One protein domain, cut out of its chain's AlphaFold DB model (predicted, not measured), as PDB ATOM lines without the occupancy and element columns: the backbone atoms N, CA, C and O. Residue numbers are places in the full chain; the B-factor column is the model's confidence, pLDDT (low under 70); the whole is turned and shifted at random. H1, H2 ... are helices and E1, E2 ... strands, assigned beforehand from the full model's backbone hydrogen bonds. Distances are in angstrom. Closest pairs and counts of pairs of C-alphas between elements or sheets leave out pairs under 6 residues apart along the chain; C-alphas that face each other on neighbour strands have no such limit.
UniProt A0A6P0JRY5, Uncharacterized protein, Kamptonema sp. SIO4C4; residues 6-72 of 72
ATOM      1  N   THR A   6     -18.592  22.263 -26.202       95.31
ATOM      2  CA  THR A   6     -19.991  22.362 -26.631       95.31
ATOM      3  C   THR A   6     -20.522  23.761 -26.322       95.31
ATOM      4  O   THR A   6     -19.817  24.564 -25.711       95.31
ATOM      5  N   GLU A   7     -21.762  24.064 -26.710       95.44
ATOM      6  CA  GLU A   7     -22.405  25.352 -26.394       95.44
ATOM      7  C   GLU A   7     -22.516  25.599 -24.882       95.44
ATOM      8  O   GLU A   7     -22.492  26.736 -24.426       95.44
ATOM      9  N   GLN A   8     -22.572  24.522 -24.098       91.44
ATOM     10  CA  GLN A   8     -22.639  24.538 -22.641       91.44
ATOM     11  C   GLN A   8     -21.249  24.539 -21.978       91.44
ATOM     12  O   GLN A   8     -21.153  24.558 -20.753       91.44
ATOM     13  N   GLY A   9     -20.163  24.505 -22.762       91.44
ATOM     14  CA  GLY A   9     -18.783  24.441 -22.278       91.44
ATOM     15  C   GLY A   9     -18.120  23.074 -22.475       91.44
ATOM     16  O   GLY A   9     -18.455  22.324 -23.394       91.44
ATOM     17  N   ALA A  10     -17.127  22.764 -21.638       91.75
ATOM     18  CA  ALA A  10     -16.378  21.507 -21.684       91.75
ATOM     19  C   ALA A  10     -16.762  20.607 -20.505       91.75
ATOM     20  O   ALA A  10     -16.747  21.041 -19.354       91.75
ATOM     21  N   LEU A  11     -17.068  19.340 -20.789       92.12
ATOM     22  CA  LEU A  11     -17.386  18.364 -19.754       92.12
ATOM     23  C   LEU A  11     -16.098  17.822 -19.128       92.12
ATOM     24  O   LEU A  11     -15.248  17.266 -19.825       92.12
ATOM     25  N   ILE A  12     -15.962  17.985 -17.814       90.75
ATOM     26  CA  ILE A  12     -14.802  17.525 -17.046       90.75
ATOM     27  C   ILE A  12     -15.184  16.240 -16.314       90.75
ATOM     28  O   ILE A  12     -16.162  16.244 -15.564       90.75
ATOM     29  N   PRO A  13     -14.444  15.136 -16.513       89.69
ATOM     30  CA  PRO A  13     -14.714  13.894 -15.804       89.69
ATOM     31  C   PRO A  13     -14.640  14.068 -14.288       89.69
ATOM     32  O   PRO A  13     -13.678  14.631 -13.767       89.69
ATOM     33  N   LYS A  14     -15.639  13.527 -13.583       87.19
ATOM     34  CA  LYS A  14     -15.753  13.631 -12.121       87.19
ATOM     35  C   LYS A  14     -14.552  13.032 -11.387       87.19
ATOM     36  O   LYS A  14     -14.150  13.555 -10.360       87.19
ATOM     37  N   GLU A  15     -13.931  12.001 -11.955       88.06
ATOM     38  CA  GLU A  15     -12.710  11.373 -11.429       88.06
ATOM     39  C   GLU A  15     -11.565  12.378 -11.210       88.06
ATOM     40  O   GLU A  15     -10.775  12.212 -10.287       88.06
ATOM     41  N   LEU A  16     -11.496  13.454 -12.010       87.88
ATOM     42  CA  LEU A  16     -10.492  14.518 -11.859       87.88
ATOM     43  C   LEU A  16     -10.816  15.511 -10.738       87.88
ATOM     44  O   LEU A  16      -9.940  16.258 -10.309       87.88
ATOM     45  N   LEU A  17     -12.073  15.552 -10.302       87.62
ATOM     46  CA  LEU A  17     -12.573  16.452  -9.263       87.62
ATOM     47  C   LEU A  17     -12.701  15.744  -7.903       87.62
ATOM     48  O   LEU A  17     -12.957  16.402  -6.899       87.62
ATOM     49  N   GLY A  18     -12.505  14.421  -7.857       84.44
ATOM     50  CA  GLY A  18     -12.633  13.614  -6.645       84.44
ATOM     51  C   GLY A  18     -14.034  13.695  -6.027       84.44
ATOM     52  O   GLY A  18     -15.043  13.735  -6.734       84.44
ATOM     53  N   ASP A  19     -14.083  13.743  -4.696       83.44
ATOM     54  CA  ASP A  19     -15.326  13.841  -3.915       83.44
ATOM     55  C   ASP A  19     -15.786  15.292  -3.677       83.44
ATOM     56  O   ASP A  19     -16.690  15.548  -2.878       83.44
ATOM     57  N   SER A  20     -15.168  16.265  -4.351       81.25
ATOM     58  CA  SER A  20     -15.521  17.674  -4.201       81.25
ATOM     59  C   SER A  20     -16.928  17.963  -4.716       81.25
ATOM     60  O   SER A  20     -17.280  17.639  -5.850       81.25
ATOM     61  N   GLN A  21     -17.727  18.624  -3.876       81.19
ATOM     62  CA  GLN A  21     -19.065  19.099  -4.241       81.19
ATOM     63  C   GLN A  21     -19.032  20.471  -4.922       81.19
ATOM     64  O   GLN A  21     -19.938  20.807  -5.679       81.19
ATOM     65  N   GLU A  22     -17.969  21.243  -4.687       85.56
ATOM     66  CA  GLU A  22     -17.774  22.577  -5.243       85.56
ATOM     67  C   GLU A  22     -16.381  22.701  -5.862       85.56
ATOM     68  O   GLU A  22     -15.417  22.065  -5.428       85.56
ATOM     69  N   VAL A  23     -16.263  23.559  -6.873       89.25
ATOM     70  CA  VAL A  23     -14.986  23.902  -7.502       89.25
ATOM     71  C   VAL A  23     -14.866  25.415  -7.607       89.25
ATOM     72  O   VAL A  23     -15.838  26.117  -7.876       89.25
ATOM     73  N   GLU A  24     -13.661  25.929  -7.405       89.75
ATOM     74  CA  GLU A  24     -13.325  27.315  -7.709       89.75
ATOM     75  C   GLU A  24     -12.683  27.392  -9.091       89.75
ATOM     76  O   GLU A  24     -11.804  26.594  -9.419       89.75
ATOM     77  N   ILE A  25     -13.126  28.350  -9.904       92.50
ATOM     78  CA  ILE A  25     -12.636  28.544 -11.268       92.50
ATOM     79  C   ILE A  25     -11.935  29.896 -11.346       92.50
ATOM     80  O   ILE A  25     -12.537  30.928 -11.056       92.50
ATOM     81  N   LYS A  26     -10.669  29.889 -11.772       94.94
ATOM     82  CA  LYS A  26      -9.857  31.092 -11.995       94.94
ATOM     83  C   LYS A  26      -9.423  31.185 -13.449       94.94
ATOM     84  O   LYS A  26      -9.140  30.167 -14.079       94.94
ATOM     85  N   GLN A  27      -9.350  32.406 -13.968       94.31
ATOM     86  CA  GLN A  27      -8.781  32.686 -15.284       94.31
ATOM     87  C   GLN A  27      -7.482  33.463 -15.113       94.31
ATOM     88  O   GLN A  27      -7.488  34.582 -14.609       94.31
ATOM     89  N   GLU A  28      -6.369  32.871 -15.538       94.00
ATOM     90  CA  GLU A  28      -5.038  33.460 -15.392       94.00
ATOM     91  C   GLU A  28      -4.214  33.202 -16.653       94.00
ATOM     92  O   GLU A  28      -4.066  32.059 -17.084       94.00
ATOM     93  N   ALA A  29      -3.673  34.263 -17.263       91.44
ATOM     94  CA  ALA A  29      -2.754  34.183 -18.407       91.44
ATOM     95  C   ALA A  29      -3.227  33.252 -19.551       91.44
ATOM     96  O   ALA A  29      -2.455  32.454 -20.085       91.44
ATOM     97  N   GLY A  30      -4.515  33.321 -19.909       92.12
ATOM     98  CA  GLY A  30      -5.108  32.488 -20.965       92.12
ATOM     99  C   GLY A  30      -5.365  31.030 -20.563       92.12
ATOM    100  O   GLY A  30      -5.658  30.199 -21.421       92.12
ATOM    101  N   LYS A  31      -5.262  30.704 -19.272       93.81
ATOM    102  CA  LYS A  31      -5.563  29.388 -18.705       93.81
ATOM    103  C   LYS A  31      -6.785  29.471 -17.802       93.81
ATOM    104  O   LYS A  31      -7.001  30.472 -17.122       93.81
ATOM    105  N   ILE A  32      -7.551  28.384 -17.772       92.69
ATOM    106  CA  ILE A  32      -8.610  28.166 -16.789       92.69
ATOM    107  C   ILE A  32      -8.066  27.179 -15.762       92.69
ATOM    108  O   ILE A  32      -7.676  26.066 -16.118       92.69
ATOM    109  N   ILE A  33      -8.018  27.597 -14.502       92.75
ATOM    110  CA  ILE A  33      -7.582  26.780 -13.372       92.75
ATOM    111  C   ILE A  33      -8.828  26.396 -12.585       92.75
ATOM    112  O   ILE A  33      -9.629  27.259 -12.229       92.75
ATOM    113  N   ILE A  34      -8.989  25.102 -12.325       91.38
ATOM    114  CA  ILE A  34     -10.125  24.554 -11.586       91.38
ATOM    115  C   ILE A  34      -9.572  23.913 -10.325       91.38
ATOM    116  O   ILE A  34      -8.736  23.015 -10.399       91.38
ATOM    117  N   ILE A  35     -10.017  24.412  -9.180       89.69
ATOM    118  CA  ILE A  35      -9.528  24.019  -7.863       89.69
ATOM    119  C   ILE A  35     -10.691  23.341  -7.135       89.69
ATOM    120  O   ILE A  35     -11.642  24.032  -6.754       89.69
ATOM    121  N   PRO A  36     -10.665  22.009  -6.958       87.06
ATOM    122  CA  PRO A  36     -11.680  21.310  -6.184       87.06
ATOM    123  C   PRO A  36     -11.664  21.805  -4.738       87.06
ATOM    124  O   PRO A  36     -10.609  21.842  -4.105       87.06
ATOM    125  N   LYS A  37     -12.826  22.193  -4.210       78.81
ATOM    126  CA  LYS A  37     -12.981  22.505  -2.789       78.81
ATOM    127  C   LYS A  37     -13.428  21.243  -2.078       78.81
ATOM    128  O   LYS A  37     -14.446  20.647  -2.434       78.81
ATOM    129  N   SER A  38     -12.660  20.799  -1.089       69.44
ATOM    130  CA  SER A  38     -13.139  19.794  -0.144       69.44
ATOM    131  C   SER A  38     -13.652  20.488   1.116       69.44
ATOM    132  O   SER A  38     -13.043  21.434   1.616       69.44
ATOM    133  N   GLU A  39     -14.772  20.007   1.656       62.62
ATOM    134  CA  GLU A  39     -15.297  20.463   2.955       62.62
ATOM    135  C   GLU A  39     -14.242  20.322   4.070       62.62
ATOM    136  O   GLU A  39     -14.120  21.166   4.957       62.62
ATOM    137  N   GLN A  40     -13.386  19.303   3.958       58.53
ATOM    138  CA  GLN A  40     -12.269  19.055   4.868       58.53
ATOM    139  C   GLN A  40     -11.251  20.209   4.881       58.53
ATOM    140  O   GLN A  40     -10.814  20.617   5.953       58.53
ATOM    141  N   GLN A  41     -10.914  20.795   3.726       56.38
ATOM    142  CA  GLN A  41      -9.978  21.927   3.647       56.38
ATOM    143  C   GLN A  41     -10.557  23.224   4.230       56.38
ATOM    144  O   GLN A  41      -9.811  24.030   4.788       56.38
ATOM    145  N   LYS A  42     -11.880  23.422   4.139       55.78
ATOM    146  CA  LYS A  42     -12.587  24.548   4.778       55.78
ATOM    147  C   LYS A  42     -12.499  24.458   6.302       55.78
ATOM    148  O   LYS A  42     -12.218  25.457   6.958       55.78
ATOM    149  N   ALA A  43     -12.709  23.261   6.852       57.88
ATOM    150  CA  ALA A  43     -12.623  23.026   8.290       57.88
ATOM    151  C   ALA A  43     -11.182  23.160   8.812       57.88
ATOM    152  O   ALA A  43     -10.966  23.738   9.872       57.88
ATOM    153  N   GLN A  44     -10.193  22.674   8.058       58.53
ATOM    154  CA  GLN A  44      -8.801  22.609   8.512       58.53
ATOM    155  C   GLN A  44      -8.082  23.972   8.521       58.53
ATOM    156  O   GLN A  44      -7.179  24.168   9.327       58.53
ATOM    157  N   ASN A  45      -8.502  24.917   7.673       60.12
ATOM    158  CA  ASN A  45      -7.905  26.257   7.557       60.12
ATOM    159  C   ASN A  45      -8.773  27.368   8.173       60.12
ATOM    160  O   ASN A  45      -8.612  28.547   7.852       60.12
ATOM    161  N   SER A  46      -9.731  27.010   9.026       69.62
ATOM    162  CA  SER A  46     -10.575  27.991   9.697       69.62
ATOM    163  C   SER A  46      -9.769  28.773  10.739       69.62
ATOM    164  O   SER A  46      -9.040  28.193  11.542       69.62
ATOM    165  N   ILE A  47      -9.950  30.099  10.775       75.31
ATOM    166  CA  ILE A  47      -9.338  30.977  11.788       75.31
ATOM    167  C   ILE A  47      -9.693  30.549  13.223       75.31
ATOM    168  O   ILE A  47      -8.923  30.771  14.150       75.31
ATOM    169  N   TRP A  48     -10.830  29.870  13.396       76.50
ATOM    170  CA  TRP A  48     -11.302  29.338  14.676       76.50
ATOM    171  C   TRP A  48     -10.534  28.100  15.161       76.50
ATOM    172  O   TRP A  48     -10.689  27.699  16.313       76.50
ATOM    173  N   GLU A  49      -9.719  27.485  14.302       77.75
ATOM    174  CA  GLU A  49      -8.866  26.347  14.663       77.75
ATOM    175  C   GLU A  49      -7.456  26.781  15.101       77.75
ATOM    176  O   GLU A  49      -6.677  25.949  15.577       77.75
ATOM    177  N   LEU A  50      -7.119  28.076  14.999       77.56
ATOM    178  CA  LEU A  50      -5.839  28.605  15.474       77.56
ATOM    179  C   LEU A  50      -5.694  28.402  16.989       77.56
ATOM    180  O   LEU A  50      -6.618  28.643  17.763       77.56
ATOM    181  N   GLY A  51      -4.518  27.945  17.422       75.69
ATOM    182  CA  GLY A  51      -4.200  27.740  18.839       75.69
ATOM    183  C   GLY A  51      -4.741  26.446  19.462       75.69
ATOM    184  O   GLY A  51      -4.374  26.137  20.590       75.69
ATOM    185  N   LYS A  52      -5.547  25.641  18.750       80.88
ATOM    186  CA  LYS A  52      -6.031  24.343  19.274       80.88
ATOM    187  C   LYS A  52      -4.955  23.258  19.341       80.88
ATOM    188  O   LYS A  52      -5.106  22.293  20.085       80.88
ATOM    189  N   LYS A  53      -3.893  23.395  18.548       77.75
ATOM    190  CA  LYS A  53      -2.709  22.527  18.559       77.75
ATOM    191  C   LYS A  53      -1.456  23.404  18.570       77.75
ATOM    192  O   LYS A  53      -0.872  23.614  17.506       77.75
ATOM    193  N   PRO A  54      -1.105  24.003  19.720       76.75
ATOM    194  CA  PRO A  54       0.140  24.745  19.826       76.75
ATOM    195  C   PRO A  54       1.317  23.792  19.605       76.75
ATOM    196  O   PRO A  54       1.223  22.595  19.880       76.75
ATOM    197  N   VAL A  55       2.411  24.325  19.070       73.69
ATOM    198  CA  VAL A  55       3.676  23.595  19.028       73.69
ATOM    199  C   VAL A  55       4.259  23.567  20.435       73.69
ATOM    200  O   VAL A  55       4.289  24.602  21.104       73.69
ATOM    201  N   ASP A  56       4.702  22.394  20.884       78.62
ATOM    202  CA  ASP A  56       5.485  22.309  22.112       78.62
ATOM    203  C   ASP A  56       6.828  22.990  21.865       78.62
ATOM    204  O   ASP A  56       7.544  22.693  20.907       78.62
ATOM    205  N   CYS A  57       7.116  23.969  22.711       74.44
ATOM    206  CA  CYS A  57       8.305  24.789  22.644       74.44
ATOM    207  C   CYS A  57       9.110  24.534  23.915       74.44
ATOM    208  O   CYS A  57       8.588  24.705  25.015       74.44
ATOM    209  N   ASP A  58      10.391  24.196  23.770       83.88
ATOM    210  CA  ASP A  58      11.309  24.025  24.907       83.88
ATOM    211  C   ASP A  58      11.680  25.363  25.577       83.88
ATOM    212  O   ASP A  58      12.451  25.411  26.535       83.88
ATOM    213  N   VAL A  59      11.127  26.469  25.072       83.06
ATOM    214  CA  VAL A  59      11.386  27.828  25.528       83.06
ATOM    215  C   VAL A  59      10.128  28.404  26.166       83.06
ATOM    216  O   VAL A  59       9.108  28.625  25.510       83.06
ATOM    217  N   THR A  60      10.223  28.703  27.460       83.56
ATOM    218  CA  THR A  60       9.110  29.212  28.272       83.56
ATOM    219  C   THR A  60       8.728  30.661  27.975       83.56
ATOM    220  O   THR A  60       7.613  31.068  28.289       83.56
ATOM    221  N   ASP A  61       9.627  31.450  27.383       86.38
ATOM    222  CA  ASP A  61       9.438  32.881  27.132       86.38
ATOM    223  C   ASP A  61       9.418  33.255  25.643       86.38
ATOM    224  O   ASP A  61       9.451  34.438  25.311       86.38
ATOM    225  N   GLY A  62       9.275  32.279  24.740       82.25
ATOM    226  CA  GLY A  62       9.268  32.524  23.291       82.25
ATOM    227  C   GLY A  62       8.170  33.493  22.824       82.25
ATOM    228  O   GLY A  62       8.344  34.203  21.837       82.25
ATOM    229  N   ALA A  63       7.057  33.585  23.560       81.75
ATOM    230  CA  ALA A  63       6.002  34.568  23.301       81.75
ATOM    231  C   ALA A  63       6.351  35.991  23.784       81.75
ATOM    232  O   ALA A  63       5.796  36.961  23.276       81.75
ATOM    233  N   ILE A  64       7.245  36.120  24.769       87.62
ATOM    234  CA  ILE A  64       7.643  37.396  25.385       87.62
ATOM    235  C   ILE A  64       8.878  37.961  24.680       87.62
ATOM    236  O   ILE A  64       8.949  39.159  24.425       87.62
ATOM    237  N   GLN A  65       9.840  37.102  24.348       89.25
ATOM    238  CA  GLN A  65      11.113  37.473  23.729       89.25
ATOM    239  C   GLN A  65      11.179  37.070  22.252       89.25
ATOM    240  O   GLN A  65      12.217  36.636  21.765       89.25
ATOM    241  N   HIS A  66      10.069  37.213  21.528       82.62
ATOM    242  CA  HIS A  66       9.950  36.771  20.136       82.62
ATOM    243  C   HIS A  66      11.097  37.281  19.244       82.62
ATOM    244  O   HIS A  66      11.739  36.498  18.547       82.62
ATOM    245  N   ASP A  67      11.412  38.575  19.335       89.69
ATOM    246  CA  ASP A  67      12.453  39.215  18.524       89.69
ATOM    247  C   ASP A  67      13.850  38.639  18.792       89.69
ATOM    248  O   ASP A  67      14.644  38.479  17.868       89.69
ATOM    249  N   PHE A  68      14.152  38.275  20.042       88.44
ATOM    250  CA  PHE A  68      15.441  37.679  20.391       88.44
ATOM    251  C   PHE A  68      15.670  36.359  19.643       88.44
ATOM    252  O   PHE A  68      16.772  36.140  19.149       88.44
ATOM    253  N   TYR A  69      14.627  35.530  19.522       81.94
ATOM    254  CA  TYR A  69      14.675  34.234  18.835       81.94
ATOM    255  C   TYR A  69      14.499  34.324  17.313       81.94
ATOM    256  O   TYR A  69      14.794  33.359  16.612       81.94
ATOM    257  N   LEU A  70      14.001  35.445  16.781       80.62
ATOM    258  CA  LEU A  70      13.929  35.663  15.332       80.62
ATOM    259  C   LEU A  70      15.257  36.131  14.727       80.62
ATOM    260  O   LEU A  70      15.507  35.872  13.550       80.62
ATOM    261  N   TYR A  71      16.064  36.868  15.493       84.81
ATOM    262  CA  TYR A  71      17.217  37.602  14.961       84.81
ATOM    263  C   TYR A  71      18.589  37.126  15.467       84.81
ATOM    264  O   TYR A  71      19.596  37.652  14.991       84.81
ATOM    265  N   ASN A  72      18.650  36.149  16.376       67.19
ATOM    266  CA  ASN A  72      19.890  35.507  16.843       67.19
ATOM    267  C   ASN A  72      19.876  34.007  16.555       67.19
ATOM    268  O   ASN A  72      20.985  33.455  16.368       67.19
TER     269      ASN A  72
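What this domain is: This is residues 6 to 72 of the 72 residues of an uncharacterized protein of Kamptonema sp. SIO4C4 (UniProt A0A6P0JRY5). With little regular structure, this is a long drawn-out chain: an unnamed tail, an upright two-stranded hairpin E1 and E2, the short helix H1, then a long link to the small helix H2 near the far end. The printed part has 67 residues, in the order E1, E2, H1, H2, of mixed class, with 26 residues in named elements. It is extended, with a radius of gyration of the C-alphas of 21.0 A and spans of 62 by 28 by 18 A.

Where its parts are: After residues 6 to 21, E1 is residues 22 to 28, 19.6 A long, from C-alpha 22 at (-17.774, 22.577, -5.243). E2 is residues 31 to 37, 18.9 A; H1 is residues 39 to 44; H2 is residues 66 to 71, ending at (17.217, 37.602, 14.961).

How they stand to each other: E1 and E2 form an antiparallel hairpin at 156 degrees, with N 24 and O 35 2.8 A apart, within hydrogen-bond range. In H1 and H2 every O i to N i+4 pair is within range. H1 and H2 are apart.

The domain as a whole: The C-alphas of Glu 7 and Thr 60 are the farthest apart, 63.2 A. The printed part has no cut. The link H1 to H2 is long, 21 residues. Residues 38 to 46 and 72 have pLDDT under 70.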